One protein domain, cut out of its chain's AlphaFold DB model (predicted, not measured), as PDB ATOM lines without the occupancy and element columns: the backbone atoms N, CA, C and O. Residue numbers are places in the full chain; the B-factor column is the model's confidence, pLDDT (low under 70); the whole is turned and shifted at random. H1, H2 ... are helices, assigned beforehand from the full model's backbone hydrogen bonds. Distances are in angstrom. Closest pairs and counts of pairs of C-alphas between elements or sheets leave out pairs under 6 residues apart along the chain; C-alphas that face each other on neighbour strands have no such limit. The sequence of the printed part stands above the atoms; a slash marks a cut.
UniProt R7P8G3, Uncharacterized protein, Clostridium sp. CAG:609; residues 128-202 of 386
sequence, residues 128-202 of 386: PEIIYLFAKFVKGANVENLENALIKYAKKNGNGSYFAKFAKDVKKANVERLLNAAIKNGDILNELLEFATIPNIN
ATOM      1  N   PRO A 128     243.860 253.366 289.389       94.31
ATOM      2  CA  PRO A 128     242.565 253.616 288.744       94.31
ATOM      3  C   PRO A 128     242.589 254.640 287.608       94.31
ATOM      4  O   PRO A 128     241.991 254.409 286.561       94.31
ATOM      5  N   GLU A 129     243.322 255.739 287.792       95.62
ATOM      6  CA  GLU A 129     243.464 256.797 286.791       95.62
ATOM      7  C   GLU A 129     244.060 256.275 285.479       95.62
ATOM      8  O   GLU A 129     243.514 256.538 284.412       95.62
ATOM      9  N   ILE A 130     245.123 255.469 285.550       97.12
ATOM     10  CA  ILE A 130     245.786 254.909 284.364       97.12
ATOM     11  C   ILE A 130     244.876 253.899 283.662       97.12
ATOM     12  O   ILE A 130     244.777 253.909 282.436       97.12
ATOM     13  N   ILE A 131     244.155 253.071 284.427       97.94
ATOM     14  CA  ILE A 131     243.161 252.129 283.887       97.94
ATOM     15  C   ILE A 131     242.066 252.885 283.121       97.94
ATOM     16  O   ILE A 131     241.718 252.507 281.999       97.94
ATOM     17  N   TYR A 132     241.549 253.967 283.704       97.56
ATOM     18  CA  TYR A 132     240.552 254.837 283.084       97.56
ATOM     19  C   TYR A 132     241.082 255.517 281.812       97.56
ATOM     20  O   TYR A 132     240.433 255.435 280.768       97.56
ATOM     21  N   LEU A 133     242.263 256.142 281.870       97.88
ATOM     22  CA  LEU A 133     242.874 256.819 280.720       97.88
ATOM     23  C   LEU A 133     243.105 255.845 279.562       97.88
ATOM     24  O   LEU A 133     242.767 256.156 278.418       97.88
ATOM     25  N   PHE A 134     243.604 254.644 279.860       98.38
ATOM     26  CA  PHE A 134     243.808 253.607 278.857       98.38
ATOM     27  C   PHE A 134     242.485 253.192 278.207       98.38
ATOM     28  O   PHE A 134     242.372 253.205 276.986       98.38
ATOM     29  N   ALA A 135     241.453 252.892 279.003       98.19
ATOM     30  CA  ALA A 135     240.148 252.489 278.478       98.19
ATOM     31  C   ALA A 135     239.482 253.580 277.623       98.19
ATOM     32  O   ALA A 135     238.805 253.273 276.639       98.19
ATOM     33  N   LYS A 136     239.667 254.851 277.997       97.94
ATOM     34  CA  LYS A 136     239.062 256.001 277.320       97.94
ATOM     35  C   LYS A 136     239.745 256.335 275.995       97.94
ATOM     36  O   LYS A 136     239.059 256.658 275.027       97.94
ATOM     37  N   PHE A 137     241.074 256.296 275.959       97.75
ATOM     38  CA  PHE A 137     241.846 256.883 274.861       97.75
ATOM     39  C   PHE A 137     242.579 255.864 273.981       97.75
ATOM     40  O   PHE A 137     242.933 256.206 272.854       97.75
ATOM     41  N   VAL A 138     242.798 254.626 274.437       97.75
ATOM     42  CA  VAL A 138     243.523 253.615 273.652       97.75
ATOM     43  C   VAL A 138     242.559 252.823 272.772       97.75
ATOM     44  O   VAL A 138     241.680 252.091 273.238       97.75
ATOM     45  N   LYS A 139     242.742 252.934 271.456       95.56
ATOM     46  CA  LYS A 139     241.945 252.195 270.475       95.56
ATOM     47  C   LYS A 139     242.215 250.692 270.590       95.56
ATOM     48  O   LYS A 139     243.355 250.249 270.568       95.56
ATOM     49  N   GLY A 140     241.148 249.896 270.646       94.81
ATOM     50  CA  GLY A 140     241.249 248.433 270.733       94.81
ATOM     51  C   GLY A 140     241.443 247.890 272.151       94.81
ATOM     52  O   GLY A 140     241.565 246.676 272.301       94.81
ATOM     53  N   ALA A 141     241.422 248.753 273.172       97.50
ATOM     54  CA  ALA A 141     241.397 248.339 274.568       97.50
ATOM     55  C   ALA A 141     240.157 247.481 274.888       97.50
ATOM     56  O   ALA A 141     239.039 247.756 274.433       97.50
ATOM     57  N   ASN A 142     240.348 246.445 275.701       98.19
ATOM     58  CA  ASN A 142     239.284 245.601 276.217       98.19
ATOM     59  C   ASN A 142     238.667 246.245 277.464       98.19
ATOM     60  O   ASN A 142     239.132 246.068 278.593       98.19
ATOM     61  N   VAL A 143     237.577 246.974 277.234       98.25
ATOM     62  CA  VAL A 143     236.822 247.689 278.271       98.25
ATOM     63  C   VAL A 143     236.413 246.767 279.420       98.25
ATOM     64  O   VAL A 143     236.630 247.119 280.573       98.25
ATOM     65  N   GLU A 144     235.910 245.562 279.139       98.12
ATOM     66  CA  GLU A 144     235.467 244.630 280.185       98.12
ATOM     67  C   GLU A 144     236.629 244.175 281.085       98.12
ATOM     68  O   GLU A 144     236.484 244.063 282.306       98.12
ATOM     69  N   ASN A 145     237.807 243.936 280.502       98.12
ATOM     70  CA  ASN A 145     238.998 243.573 281.267       98.12
ATOM     71  C   ASN A 145     239.484 244.735 282.153       98.12
ATOM     72  O   ASN A 145     239.871 244.528 283.305       98.12
ATOM     73  N   LEU A 146     239.414 245.967 281.649       98.25
ATOM     74  CA  LEU A 146     239.796 247.165 282.400       98.25
ATOM     75  C   LEU A 146     238.791 247.490 283.517       98.25
ATOM     76  O   LEU A 146     239.204 247.821 284.627       98.25
ATOM     77  N   GLU A 147     237.492 247.275 283.295       97.38
ATOM     78  CA  GLU A 147     236.477 247.313 284.360       97.38
ATOM     79  C   GLU A 147     236.778 246.296 285.465       97.38
ATOM     80  O   GLU A 147     236.718 246.622 286.653       97.38
ATOM     81  N   ASN A 148     237.124 245.058 285.089       97.00
ATOM     82  CA  ASN A 148     237.496 244.013 286.045       97.00
ATOM     83  C   ASN A 148     238.681 244.446 286.911       97.00
ATOM     84  O   ASN A 148     238.662 244.241 288.128       97.00
ATOM     85  N   ALA A 149     239.696 245.045 286.288       96.81
ATOM     86  CA  ALA A 149     240.869 245.557 286.980       96.81
ATOM     87  C   ALA A 149     240.502 246.678 287.961       96.81
ATOM     88  O   ALA A 149     240.888 246.611 289.129       96.81
ATOM     89  N   LEU A 150     239.684 247.641 287.528       95.31
ATOM     90  CA  LEU A 150     239.224 248.756 288.356       95.31
ATOM     91  C   LEU A 150     238.431 248.264 289.582       95.31
ATOM     92  O   LEU A 150     238.722 248.638 290.718       95.31
ATOM     93  N   ILE A 151     237.490 247.335 289.384       94.81
ATOM     94  CA  ILE A 151     236.696 246.739 290.472       94.81
ATOM     95  C   ILE A 151     237.581 245.934 291.433       94.81
ATOM     96  O   ILE A 151     237.383 245.967 292.650       94.81
ATOM     97  N   LYS A 152     238.561 245.188 290.908       94.75
ATOM     98  CA  LYS A 152     239.516 244.429 291.727       94.75
ATOM     99  C   LYS A 152     240.391 245.360 292.564       94.75
ATOM    100  O   LYS A 152     240.631 245.059 293.733       94.75
ATOM    101  N   TYR A 153     240.831 246.478 291.990       92.38
ATOM    102  CA  TYR A 153     241.583 247.500 292.707       92.38
ATOM    103  C   TYR A 153     240.765 248.055 293.879       92.38
ATOM    104  O   TYR A 153     241.256 248.063 295.008       92.38
ATOM    105  N   ALA A 154     239.507 248.435 293.642       90.81
ATOM    106  CA  ALA A 154     238.636 248.973 294.685       90.81
ATOM    107  C   ALA A 154     238.408 247.985 295.835       90.81
ATOM    108  O   ALA A 154     238.530 248.355 296.997       90.81
ATOM    109  N   LYS A 155     238.167 246.704 295.523       90.25
ATOM    110  CA  LYS A 155     238.022 245.644 296.537       90.25
ATOM    111  C   LYS A 155     239.255 245.488 297.426       90.25
ATOM    112  O   LYS A 155     239.114 245.171 298.600       90.25
ATOM    113  N   LYS A 156     240.455 245.656 296.862       89.75
ATOM    114  CA  LYS A 156     241.716 245.498 297.598       89.75
ATOM    115  C   LYS A 156     242.032 246.714 298.470       89.75
ATOM    116  O   LYS A 156     242.573 246.542 299.554       89.75
ATOM    117  N   ASN A 157     241.738 247.916 297.978       85.00
ATOM    118  CA  ASN A 157     242.191 249.166 298.593       85.00
ATOM    119  C   ASN A 157     241.071 249.952 299.303       85.00
ATOM    120  O   ASN A 157     241.355 250.990 299.886       85.00
ATOM    121  N   GLY A 158     239.814 249.495 299.239       76.50
ATOM    122  CA  GLY A 158     238.666 250.171 299.857       76.50
ATOM    123  C   GLY A 158     238.291 251.502 299.196       76.50
ATOM    124  O   GLY A 158     237.745 252.377 299.856       76.50
ATOM    125  N   ASN A 159     238.625 251.688 297.916       73.12
ATOM    126  CA  ASN A 159     238.419 252.949 297.203       73.12
ATOM    127  C   ASN A 159     237.819 252.699 295.811       73.12
ATOM    128  O   ASN A 159     238.488 252.152 294.935       73.12
ATOM    129  N   GLY A 160     236.567 253.122 295.616       69.56
ATOM    130  CA  GLY A 160     235.823 253.032 294.355       69.56
ATOM    131  C   GLY A 160     235.999 254.217 293.401       69.56
ATOM    132  O   GLY A 160     235.111 254.459 292.590       69.56
ATOM    133  N   SER A 161     237.089 254.980 293.513       81.50
ATOM    134  CA  SER A 161     237.341 256.134 292.642       81.50
ATOM    135  C   SER A 161     237.377 255.755 291.158       81.50
ATOM    136  O   SER A 161     237.829 254.670 290.786       81.50
ATOM    137  N   TYR A 162     236.943 256.696 290.315       92.38
ATOM    138  CA  TYR A 162     236.880 256.602 288.851       92.38
ATOM    139  C   TYR A 162     235.782 255.690 288.293       92.38
ATOM    140  O   TYR A 162     235.677 255.587 287.071       92.38
ATOM    141  N   PHE A 163     234.926 255.068 289.110       94.69
ATOM    142  CA  PHE A 163     233.827 254.258 288.582       94.69
ATOM    143  C   PHE A 163     232.831 255.094 287.773       94.69
ATOM    144  O   PHE A 163     232.500 254.705 286.649       94.69
ATOM    145  N   ALA A 164     232.396 256.244 288.294       94.06
ATOM    146  CA  ALA A 164     231.453 257.114 287.599       94.06
ATOM    147  C   ALA A 164     232.075 257.727 286.334       94.06
ATOM    148  O   ALA A 164     231.476 257.662 285.260       94.06
ATOM    149  N   LYS A 165     233.316 258.230 286.423       94.81
ATOM    150  CA  LYS A 165     234.071 258.740 285.261       94.81
ATOM    151  C   LYS A 165     234.243 257.685 284.174       94.81
ATOM    152  O   LYS A 165     234.043 257.978 282.997       94.81
ATOM    153  N   PHE A 166     234.583 256.455 284.556       96.44
ATOM    154  CA  PHE A 166     234.707 255.344 283.618       96.44
ATOM    155  C   PHE A 166     233.359 255.037 282.960       96.44
ATOM    156  O   PHE A 166     233.280 254.974 281.738       96.44
ATOM    157  N   ALA A 167     232.290 254.910 283.750       95.94
ATOM    158  CA  ALA A 167     230.945 254.642 283.248       95.94
ATOM    159  C   ALA A 167     230.434 255.730 282.287       95.94
ATOM    160  O   ALA A 167     229.745 255.420 281.316       95.94
ATOM    161  N   LYS A 168     230.774 256.995 282.556       95.94
ATOM    162  CA  LYS A 168     230.356 258.157 281.768       95.94
ATOM    163  C   LYS A 168     231.129 258.297 280.458       95.94
ATOM    164  O   LYS A 168     230.526 258.567 279.421       95.94
ATOM    165  N   ASP A 169     232.448 258.130 280.505       96.81
ATOM    166  CA  ASP A 169     233.320 258.523 279.397       96.81
ATOM    167  C   ASP A 169     233.766 257.353 278.511       96.81
ATOM    168  O   ASP A 169     234.148 257.569 277.358       96.81
ATOM    169  N   VAL A 170     233.772 256.119 279.028       97.44
ATOM    170  CA  VAL A 170     234.284 254.953 278.296       97.44
ATOM    171  C   VAL A 170     233.159 254.294 277.503       97.44
ATOM    172  O   VAL A 170     232.174 253.782 278.037       97.44
ATOM    173  N   LYS A 171     233.316 254.258 276.177       94.69
ATOM    174  CA  LYS A 171     232.343 253.625 275.280       94.69
ATOM    175  C   LYS A 171     232.220 252.127 275.584       94.69
ATOM    176  O   LYS A 171     233.226 251.432 275.656       94.69
ATOM    177  N   LYS A 172     230.982 251.618 275.635       94.38
ATOM    178  CA  LYS A 172     230.629 250.227 276.001       94.38
ATOM    179  C   LYS A 172     230.863 249.872 277.475       94.38
ATOM    180  O   LYS A 172     230.743 248.695 277.806       94.38
ATOM    181  N   ALA A 173     231.161 250.845 278.338       96.88
ATOM    182  CA  ALA A 173     231.244 250.580 279.765       96.88
ATOM    183  C   ALA A 173     229.903 250.069 280.314       96.88
ATOM    184  O   ALA A 173     228.824 250.550 279.950       96.88
ATOM    185  N   ASN A 174     229.969 249.101 281.220       96.75
ATOM    186  CA  ASN A 174     228.823 248.570 281.928       96.75
ATOM    187  C   ASN A 174     228.514 249.445 283.148       96.75
ATOM    188  O   ASN A 174     228.965 249.196 284.269       96.75
ATOM    189  N   VAL A 175     227.714 250.481 282.902       95.44
ATOM    190  CA  VAL A 175     227.319 251.488 283.892       95.44
ATOM    191  C   VAL A 175     226.700 250.854 285.144       95.44
ATOM    192  O   VAL A 175     227.123 251.156 286.258       95.44
ATOM    193  N   GLU A 176     225.744 249.933 284.984       94.88
ATOM    194  CA  GLU A 176     225.055 249.286 286.111       94.88
ATOM    195  C   GLU A 176     226.025 248.451 286.957       94.88
ATOM    196  O   GLU A 176     225.978 248.455 288.188       94.88
ATOM    197  N   ARG A 177     226.953 247.741 286.315       94.81
ATOM    198  CA  ARG A 177     227.974 246.955 287.008       94.81
ATOM    199  C   ARG A 177     228.929 247.835 287.815       94.81
ATOM    200  O   ARG A 177     229.256 247.479 288.948       94.81
ATOM    201  N   LEU A 178     229.356 248.964 287.252       94.69
ATOM    202  CA  LEU A 178     230.229 249.923 287.930       94.69
ATOM    203  C   LEU A 178     229.505 250.611 289.094       94.69
ATOM    204  O   LEU A 178     230.074 250.690 290.179       94.69
ATOM    205  N   LEU A 179     228.231 250.984 288.930       93.94
ATOM    206  CA  LEU A 179     227.402 251.506 290.022       93.94
ATOM    207  C   LEU A 179     227.281 250.491 291.171       93.94
ATOM    208  O   LEU A 179     227.476 250.830 292.337       93.94
ATOM    209  N   ASN A 180     227.021 249.218 290.860       92.50
ATOM    210  CA  ASN A 180     226.987 248.151 291.864       92.50
ATOM    211  C   ASN A 180     228.323 247.989 292.599       92.50
ATOM    212  O   ASN A 180     228.352 247.755 293.810       92.50
ATOM    213  N   ALA A 181     229.436 248.100 291.873       92.25
ATOM    214  CA  ALA A 181     230.761 248.050 292.468       92.25
ATOM    215  C   ALA A 181     231.032 249.268 293.362       92.25
ATOM    216  O   ALA A 181     231.616 249.081 294.432       92.25
ATOM    217  N   ALA A 182     230.572 250.460 292.972       90.81
ATOM    218  CA  ALA A 182     230.651 251.678 293.772       90.81
ATOM    219  C   ALA A 182     229.885 251.513 295.087       90.81
ATOM    220  O   ALA A 182     230.485 251.579 296.147       90.81
ATOM    221  N   ILE A 183     228.608 251.127 295.037       88.75
ATOM    222  CA  ILE A 183     227.766 250.934 296.234       88.75
ATOM    223  C   ILE A 183     228.383 249.937 297.233       88.75
ATOM    224  O   ILE A 183     228.194 250.064 298.448       88.75
ATOM    225  N   LYS A 184     229.096 248.923 296.723       87.94
ATOM    226  CA  LYS A 184     229.716 247.871 297.536       87.94
ATOM    227  C   LYS A 184     231.093 248.244 298.093       87.94
ATOM    228  O   LYS A 184     231.404 247.814 299.197       87.94
ATOM    229  N   ASN A 185     231.929 248.946 297.324       80.56
ATOM    230  CA  ASN A 185     233.358 249.126 297.636       80.56
ATOM    231  C   ASN A 185     233.801 250.597 297.727       80.56
ATOM    232  O   ASN A 185     234.962 250.853 298.029       80.56
ATOM    233  N   GLY A 186     232.924 251.544 297.402       64.12
ATOM    234  CA  GLY A 186     233.182 252.977 297.413       64.12
ATOM    235  C   GLY A 186     232.195 253.661 298.342       64.12
ATOM    236  O   GLY A 186     231.046 253.886 297.976       64.12
ATOM    237  N   ASP A 187     232.644 253.995 299.544       61.16
ATOM    238  CA  ASP A 187     231.913 254.925 300.396       61.16
ATOM    239  C   ASP A 187     232.278 256.357 299.999       61.16
ATOM    240  O   ASP A 187     233.095 257.022 300.630       61.16
ATOM    241  N   ILE A 188     231.780 256.784 298.840       74.69
ATOM    242  CA  ILE A 188     232.049 258.121 298.326       74.69
ATOM    243  C   ILE A 188     230.732 258.663 297.786       74.69
ATOM    244  O   ILE A 188     230.359 258.370 296.649       74.69
ATOM    245  N   LEU A 189     230.050 259.480 298.594       86.19
ATOM    246  CA  LEU A 189     228.864 260.231 298.175       86.19
ATOM    247  C   LEU A 189     229.103 260.893 296.811       86.19
ATOM    248  O   LEU A 189     228.290 260.733 295.909       86.19
ATOM    249  N   ASN A 190     230.272 261.515 296.611       87.50
ATOM    250  CA  ASN A 190     230.651 262.147 295.341       87.50
ATOM    251  C   ASN A 190     230.599 261.201 294.128       87.50
ATOM    252  O   ASN A 190     230.155 261.629 293.070       87.50
ATOM    253  N   GLU A 191     230.985 259.925 294.253       88.88
ATOM    254  CA  GLU A 191     230.861 258.967 293.140       88.88
ATOM    255  C   GLU A 191     229.385 258.701 292.824       88.88
ATOM    256  O   GLU A 191     228.997 258.695 291.658       88.88
ATOM    257  N   LEU A 192     228.532 258.539 293.843       91.12
ATOM    258  CA  LEU A 192     227.088 258.374 293.641       91.12
ATOM    259  C   LEU A 192     226.451 259.617 293.001       91.12
ATOM    260  O   LEU A 192     225.585 259.470 292.136       91.12
ATOM    261  N   LEU A 193     226.900 260.820 293.378       91.44
ATOM    262  CA  LEU A 193     226.486 262.070 292.733       91.44
ATOM    263  C   LEU A 193     226.909 262.093 291.264       91.44
ATOM    264  O   LEU A 193     226.082 262.373 290.399       91.44
ATOM    265  N   GLU A 194     228.161 261.745 290.960       92.44
ATOM    266  CA  GLU A 194     228.644 261.669 289.579       92.44
ATOM    267  C   GLU A 194     227.837 260.648 288.758       92.44
ATOM    268  O   GLU A 194     227.398 260.971 287.650       92.44
ATOM    269  N   PHE A 195     227.551 259.460 289.309       94.38
ATOM    270  CA  PHE A 195     226.675 258.466 288.678       94.38
ATOM    271  C   PHE A 195     225.274 259.013 288.407       94.38
ATOM    272  O   PHE A 195     224.718 258.761 287.338       94.38
ATOM    273  N   ALA A 196     224.709 259.778 289.342       94.12
ATOM    274  CA  ALA A 196     223.387 260.373 289.196       94.12
ATOM    275  C   ALA A 196     223.303 261.382 288.036       94.12
ATOM    276  O   ALA A 196     222.208 261.636 287.536       94.12
ATOM    277  N   THR A 197     224.440 261.909 287.561       93.31
ATOM    278  CA  THR A 197     224.501 262.772 286.366       93.31
ATOM    279  C   THR A 197     224.480 262.004 285.039       93.31
ATOM    280  O   THR A 197     224.361 262.622 283.979       93.31
ATOM    281  N   ILE A 198     224.616 260.672 285.057       94.38
ATOM    282  CA  ILE A 198     224.648 259.853 283.839       94.38
ATOM    283  C   ILE A 198     223.214 259.674 283.303       94.38
ATOM    284  O   ILE A 198     222.339 259.202 284.033       94.38
ATOM    285  N   PRO A 199     222.937 259.997 282.023       90.31
ATOM    286  CA  PRO A 199     221.611 259.811 281.438       90.31
ATOM    287  C   PRO A 199     221.134 258.355 281.511       90.31
ATOM    288  O   PRO A 199     221.907 257.428 281.272       90.31
ATOM    289  N   ASN A 200     219.840 258.155 281.776       87.50
ATOM    290  CA  ASN A 200     219.195 256.836 281.881       87.50
ATOM    291  C   ASN A 200     219.756 255.917 282.986       87.50
ATOM    292  O   ASN A 200     219.501 254.712 282.966       87.50
ATOM    293  N   ILE A 201     220.500 256.461 283.956       92.50
ATOM    294  CA  ILE A 201     220.929 255.710 285.138       92.50
ATOM    295  C   ILE A 201     219.726 255.294 285.992       92.50
ATOM    296  O   ILE A 201     218.705 255.987 286.049       92.50
ATOM    297  N   ASN A 202     219.858 254.183 286.717       91.19
ATOM    298  CA  ASN A 202     218.892 253.796 287.739       91.19
ATOM    299  C   ASN A 202     218.998 254.724 288.962       91.19
ATOM    300  O   ASN A 202     219.639 254.401 289.965       91.19
TER     301      ASN A 202
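This is residues 128 to 202 of the 386 residues of an uncharacterized protein of Clostridium sp. CAG:609 (UniProt R7P8G3). What shape appears? Five short helices form a flat two-layered slab: H1, H3 and H5 side by side in one layer, H2 and H4 in the other. What builds it? The printed part has 75 residues, with named helices H1 to H5 in order and no named strand: all helix, compact, radius of gyration of the C-alphas 11.2 A, spans 32 by 30 by 16 A.

What meets first? H1, residues 128 to 137, and H2, residues 143 to 157, form a hairpin at a shallow tilt of 10 degrees; their closest C-alphas, Ala 135 and Val 143, are 5.8 A apart. What follows? H3, residues 163 to 169, and H4, residues 175 to 185, form another, closest C-alphas Ala 167 and Val 175, 4.8 A. H4 and H5, residues 189 to 196, form a third, closest C-alphas Leu 179 and Phe 195, 7.1 A. In H1 to H5 every O i to N i+4 pair is within hydrogen-bond range.

Where does H1 begin? C-alpha 128 is at (242.565, 253.616, 288.744). Where does H5 end? C-alpha 196 is at (223.387, 260.373, 289.196). How long are the longer helices? H2 measures 21.1 A, H4 15.2 A and H1 14.3 A.

Is it continuous? The printed part has no cut, and its four links are tight. Where is confidence low? Residue 160 and residues 186 to 187 are under 70.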